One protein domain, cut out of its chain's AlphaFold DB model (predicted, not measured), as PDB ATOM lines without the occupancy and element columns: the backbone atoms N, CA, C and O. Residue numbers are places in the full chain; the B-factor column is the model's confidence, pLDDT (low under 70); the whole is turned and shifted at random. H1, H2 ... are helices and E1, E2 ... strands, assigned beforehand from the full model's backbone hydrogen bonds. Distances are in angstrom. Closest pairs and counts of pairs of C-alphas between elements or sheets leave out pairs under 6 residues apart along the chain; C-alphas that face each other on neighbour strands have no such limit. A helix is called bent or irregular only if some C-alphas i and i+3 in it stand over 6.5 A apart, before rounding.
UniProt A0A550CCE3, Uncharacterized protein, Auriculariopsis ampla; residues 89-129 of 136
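Overview. This is residues 89 to 129 of the 136 residues of an uncharacterized protein of Auriculariopsis ampla (UniProt A0A550CCE3). One longer helix, H2, makes one side of a small domain; the strand E1 runs back alongside it on the other side, and the short helix H1 packs against the last residues of H2. After H2, residues 122 to 129 turn away from the helix end and fold back toward E1. The printed part has 41 residues with two named helices and one named strand, in the order H1, E1, H2 along the chain, and the class is mostly helix, with 18 residues in helices and 3 in the strand. The whole is compact, with a radius of gyration of the C-alphas of 9.6 A, and rounded in outline, with spans of 27 by 20 by 13 A.

Along the chain. H1 takes up residues 89 to 93, from Val 89 to Arg 93, with C-alpha 89 at (30.039, 56.020, 52.072), and measures 6.2 A from first to last C-alpha. E1 follows as residues 103 to 105, Val 103 to Ile 105, 6.6 A from first to last C-alpha, with C-alpha 103 at (24.640, 43.494, 49.359). H2 is residues 109 to 121, Asp 109 to Gly 121, and is the longest helix by residues, 18.1 A from first to last C-alpha. C-alpha 109 stands at (12.498, 52.924, 54.422) and C-alpha 121 at (28.262, 56.541, 46.269).

Arrangement. H1 touches H2, with 5 pairs of C-alphas within 8 A. The closest are those of Val 89 and Ala 118, 4.7 A apart, and H2 touches H1 with residues 118 to 121 alone. The centres of H1 and H2 are 11.9 A apart. H1 and E1 are apart. E1 pairs with no named strand. Between E1 and H2 there are 3 pairs of C-alphas within 8 A, the closest being those of Ile 105 and Glu 112, 6.2 A apart, and their centres are 10.1 A apart. In H1 and H2 every O i to N i+4 pair of the backbone is within hydrogen-bond range. Neither helix is bent or irregular.

Size, cuts and confidence. The two C-alphas farthest apart are those of Ser 96 and Asp 109, at 27.3 A. From the first printed C-alpha, of Val 89, to the last, of Ile 129, is 14.4 A. The link from H1 to E1 is short, with 9 residues between them, and the link from E1 to H2 is tight, with 3. The printed part has no cut. The mean pLDDT of the printed part is 92.6, and no printed residue is under 70.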
ATOM      1  N   VAL A  89      29.277  56.382  53.285       95.50
ATOM      2  CA  VAL A  89      30.039  56.020  52.072       95.50
ATOM      3  C   VAL A  89      31.484  55.629  52.409       95.50
ATOM      4  O   VAL A  89      32.017  54.686  51.832       95.50
ATOM      5  N   SER A  90      32.129  56.324  53.352       93.38
ATOM      6  CA  SER A  90      33.489  55.991  53.799       93.38
ATOM      7  C   SER A  90      33.583  54.626  54.475       93.38
ATOM      8  O   SER A  90      34.568  53.934  54.248       93.38
ATOM      9  N   SER A  91      32.564  54.224  55.243       92.81
ATOM     10  CA  SER A  91      32.485  52.888  55.854       92.81
ATOM     11  C   SER A  91      32.479  51.791  54.788       92.81
ATOM     12  O   SER A  91      33.095  50.747  54.961       92.81
ATOM     13  N   PHE A  92      31.825  52.049  53.654       94.19
ATOM     14  CA  PHE A  92      31.820  51.133  52.521       94.19
ATOM     15  C   PHE A  92      33.150  51.148  51.760       94.19
ATOM     16  O   PHE A  92      33.700  50.099  51.450       94.19
ATOM     17  N   ARG A  93      33.727  52.328  51.508       92.12
ATOM     18  CA  ARG A  93      34.998  52.460  50.772       92.12
ATOM     19  C   ARG A  93      36.210  51.858  51.486       92.12
ATOM     20  O   ARG A  93      37.216  51.618  50.829       92.12
ATOM     21  N   SER A  94      36.144  51.635  52.798       89.81
ATOM     22  CA  SER A  94      37.198  50.908  53.514       89.81
ATOM     23  C   SER A  94      37.201  49.403  53.235       89.81
ATOM     24  O   SER A  94      38.213  48.760  53.506       89.81
ATOM     25  N   MET A  95      36.120  48.843  52.681       90.19
ATOM     26  CA  MET A  95      36.077  47.447  52.243       90.19
ATOM     27  C   MET A  95      36.675  47.320  50.841       90.19
ATOM     28  O   MET A  95      36.107  47.789  49.855       90.19
ATOM     29  N   SER A  96      37.830  46.665  50.749       89.56
ATOM     30  CA  SER A  96      38.580  46.511  49.498       89.56
ATOM     31  C   SER A  96      37.882  45.645  48.444       89.56
ATOM     32  O   SER A  96      38.152  45.805  47.260       89.56
ATOM     33  N   ASP A  97      37.003  44.738  48.862       92.44
ATOM     34  CA  ASP A  97      36.304  43.768  48.011       92.44
ATOM     35  C   ASP A  97      34.797  44.052  47.898       92.44
ATOM     36  O   ASP A  97      34.029  43.219  47.421       92.44
ATOM     37  N   LEU A  98      34.353  45.246  48.307       93.94
ATOM     38  CA  LEU A  98      32.942  45.631  48.302       93.94
ATOM     39  C   LEU A  98      32.257  45.401  46.948       93.94
ATOM     40  O   LEU A  98      31.105  44.975  46.899       93.94
ATOM     41  N   LEU A  99      32.952  45.692  45.846       94.19
ATOM     42  CA  LEU A  99      32.390  45.582  44.495       94.19
ATOM     43  C   LEU A  99      32.166  44.128  44.058       94.19
ATOM     44  O   LEU A  99      31.363  43.883  43.155       94.19
ATOM     45  N   ASP A 100      32.825  43.180  44.722       92.81
ATOM     46  CA  ASP A 100      32.704  41.747  44.471       92.81
ATOM     47  C   ASP A 100      31.629  41.083  45.343       92.81
ATOM     48  O   ASP A 100      31.240  39.943  45.073       92.81
ATOM     49  N   ARG A 101      31.069  41.810  46.317       92.75
ATOM     50  CA  ARG A 101      30.043  41.324  47.247       92.75
ATOM     51  C   ARG A 101      28.622  41.526  46.706       92.75
ATOM     52  O   ARG A 101      28.347  42.441  45.932       92.75
ATOM     53  N   GLU A 102      27.713  40.653  47.134       92.75
ATOM     54  CA  GLU A 102      26.265  40.893  47.065       92.75
ATOM     55  C   GLU A 102      25.840  41.601  48.351       92.75
ATOM     56  O   GLU A 102      26.253  41.202  49.443       92.75
ATOM     57  N   VAL A 103      25.024  42.646  48.229       93.25
ATOM     58  CA  VAL A 103      24.640  43.494  49.359       93.25
ATOM     59  C   VAL A 103      23.154  43.353  49.628       93.25
ATOM     60  O   VAL A 103      22.336  43.539  48.730       93.25
ATOM     61  N   TYR A 104      22.809  43.082  50.882       91.06
ATOM     62  CA  TYR A 104      21.433  42.993  51.353       91.06
ATOM     63  C   TYR A 104      21.192  44.101  52.372       91.06
ATOM     64  O   TYR A 104      21.959  44.251  53.323       91.06
ATOM     65  N   ILE A 105      20.144  44.889  52.160       90.12
ATOM     66  CA  ILE A 105      19.740  45.979  53.043       90.12
ATOM     67  C   ILE A 105      18.376  45.625  53.617       90.12
ATOM     68  O   ILE A 105      17.467  45.276  52.869       90.12
ATOM     69  N   SER A 106      18.258  45.737  54.934       86.88
ATOM     70  CA  SER A 106      17.002  45.590  55.656       86.88
ATOM     71  C   SER A 106      16.965  46.629  56.770       86.88
ATOM     72  O   SER A 106      17.930  46.780  57.526       86.88
ATOM     73  N   GLY A 107      15.889  47.404  56.832       84.81
ATOM     74  CA  GLY A 107      15.731  48.493  57.791       84.81
ATOM     75  C   GLY A 107      14.425  49.249  57.578       84.81
ATOM     76  O   GLY A 107      13.557  48.817  56.832       84.81
ATOM     77  N   SER A 108      14.275  50.402  58.230       86.12
ATOM     78  CA  SER A 108      13.197  51.330  57.868       86.12
ATOM     79  C   SER A 108      13.425  51.905  56.468       86.12
ATOM     80  O   SER A 108      14.574  52.060  56.058       86.12
ATOM     81  N   ASP A 109      12.372  52.333  55.768       86.75
ATOM     82  CA  ASP A 109      12.498  52.924  54.422       86.75
ATOM     83  C   ASP A 109      13.543  54.046  54.353       86.75
ATOM     84  O   ASP A 109      14.377  54.091  53.448       86.75
ATOM     85  N   ALA A 110      13.548  54.931  55.354       88.88
ATOM     86  CA  ALA A 110      14.523  56.014  55.449       88.88
ATOM     87  C   ALA A 110      15.962  55.499  55.625       88.88
ATOM     88  O   ALA A 110      16.904  56.083  55.082       88.88
ATOM     89  N   PHE A 111      16.150  54.408  56.376       89.12
ATOM     90  CA  PHE A 111      17.448  53.751  56.505       89.12
ATOM     91  C   PHE A 111      17.872  53.122  55.178       89.12
ATOM     92  O   PHE A 111      19.002  53.335  54.736       89.12
ATOM     93  N   GLU A 112      16.974  52.391  54.523       90.75
ATOM     94  CA  GLU A 112      17.295  51.694  53.286       90.75
ATOM     95  C   GLU A 112      17.639  52.640  52.141       90.75
ATOM     96  O   GLU A 112      18.617  52.402  51.436       90.75
ATOM     97  N   VAL A 113      16.887  53.735  51.979       92.38
ATOM     98  CA  VAL A 113      17.187  54.778  50.985       92.38
ATOM     99  C   VAL A 113      18.569  55.376  51.247       92.38
ATOM    100  O   VAL A 113      19.388  55.479  50.335       92.38
ATOM    101  N   ARG A 114      18.885  55.683  52.511       93.94
ATOM    102  CA  ARG A 114      20.204  56.207  52.888       93.94
ATOM    103  C   ARG A 114      21.331  55.217  52.583       93.94
ATOM    104  O   ARG A 114      22.390  55.631  52.117       93.94
ATOM    105  N   MET A 115      21.133  53.925  52.853       94.88
ATOM    106  CA  MET A 115      22.127  52.887  52.550       94.88
ATOM    107  C   MET A 115      22.277  52.662  51.050       94.88
ATOM    108  O   MET A 115      23.402  52.544  50.575       94.88
ATOM    109  N   TRP A 116      21.178  52.675  50.299       94.44
ATOM    110  CA  TRP A 116      21.194  52.597  48.842       94.44
ATOM    111  C   TRP A 116      22.055  53.705  48.230       94.44
ATOM    112  O   TRP A 116      22.963  53.425  47.445       94.44
ATOM    113  N   ASP A 117      21.828  54.954  48.637       95.00
ATOM    114  CA  ASP A 117      22.608  56.093  48.151       95.00
ATOM    115  C   ASP A 117      24.075  56.004  48.580       95.00
ATOM    116  O   ASP A 117      24.975  56.269  47.779       95.00
ATOM    117  N   ALA A 118      24.341  55.571  49.814       96.38
ATOM    118  CA  ALA A 118      25.702  55.417  50.312       96.38
ATOM    119  C   ALA A 118      26.485  54.307  49.581       96.38
ATOM    120  O   ALA A 118      27.647  54.511  49.221       96.38
ATOM    121  N   LEU A 119      25.857  53.163  49.301       96.62
ATOM    122  CA  LEU A 119      26.450  52.054  48.544       96.62
ATOM    123  C   LEU A 119      26.710  52.441  47.089       96.62
ATOM    124  O   LEU A 119      27.793  52.186  46.560       96.62
ATOM    125  N   ARG A 120      25.763  53.136  46.450       95.81
ATOM    126  CA  ARG A 120      25.970  53.683  45.103       95.81
ATOM    127  C   ARG A 120      27.084  54.725  45.080       95.81
ATOM    128  O   ARG A 120      27.915  54.703  44.177       95.81
ATOM    129  N   GLY A 121      27.160  55.591  46.091       96.62
ATOM    130  CA  GLY A 121      28.262  56.541  46.269       96.62
ATOM    131  C   GLY A 121      29.623  55.869  46.512       96.62
ATOM    132  O   GLY A 121      30.672  56.463  46.233       96.62
ATOM    133  N   ALA A 122      29.621  54.626  46.997       96.81
ATOM    134  CA  ALA A 122      30.803  53.775  47.122       96.81
ATOM    135  C   ALA A 122      31.123  52.978  45.842       96.81
ATOM    136  O   ALA A 122      32.170  52.340  45.782       96.81
ATOM    137  N   GLY A 123      30.281  53.057  44.806       96.19
ATOM    138  CA  GLY A 123      30.502  52.425  43.504       96.19
ATOM    139  C   GLY A 123      29.815  51.072  43.315       96.19
ATOM    140  O   GLY A 123      30.004  50.454  42.269       96.19
ATOM    141  N   VAL A 124      29.005  50.609  44.274       96.00
ATOM    142  CA  VAL A 124      28.293  49.329  44.143       96.00
ATOM    143  C   VAL A 124      27.231  49.435  43.041       96.00
ATOM    144  O   VAL A 124      26.389  50.342  43.084       96.00
ATOM    145  N   PRO A 125      27.232  48.532  42.041       94.75
ATOM    146  CA  PRO A 125      26.230  48.557  40.986       94.75
ATOM    147  C   PRO A 125      24.845  48.200  41.555       94.75
ATOM    148  O   PRO A 125      24.736  47.236  42.316       94.75
ATOM    149  N   PRO A 126      23.762  48.893  41.148       92.81
ATOM    150  CA  PRO A 126      22.412  48.629  41.661       92.81
ATOM    151  C   PRO A 126      21.947  47.174  41.524       92.81
ATOM    152  O   PRO A 126      21.165  46.702  42.339       92.81
ATOM    153  N   SER A 127      22.444  46.438  40.523       93.62
ATOM    154  CA  SER A 127      22.106  45.027  40.304       93.62
ATOM    155  C   SER A 127      22.534  44.099  41.450       93.62
ATOM    156  O   SER A 127      21.905  43.053  41.634       93.62
ATOM    157  N   ARG A 128      23.554  44.490  42.226       93.62
ATOM    158  CA  ARG A 128      24.098  43.748  43.378       93.62
ATOM    159  C   ARG A 128      23.530  44.194  44.726       93.62
ATOM    160  O   ARG A 128      23.897  43.640  45.756       93.62
ATOM    161  N   ILE A 129      22.666  45.210  44.738       93.06
ATOM    162  CA  ILE A 129      22.028  45.706  45.956       93.06
ATOM    163  C   ILE A 129      20.604  45.160  46.004       93.06
ATOM    164  O   ILE A 129      19.772  45.478  45.154       93.06
TER     165      ILE A 129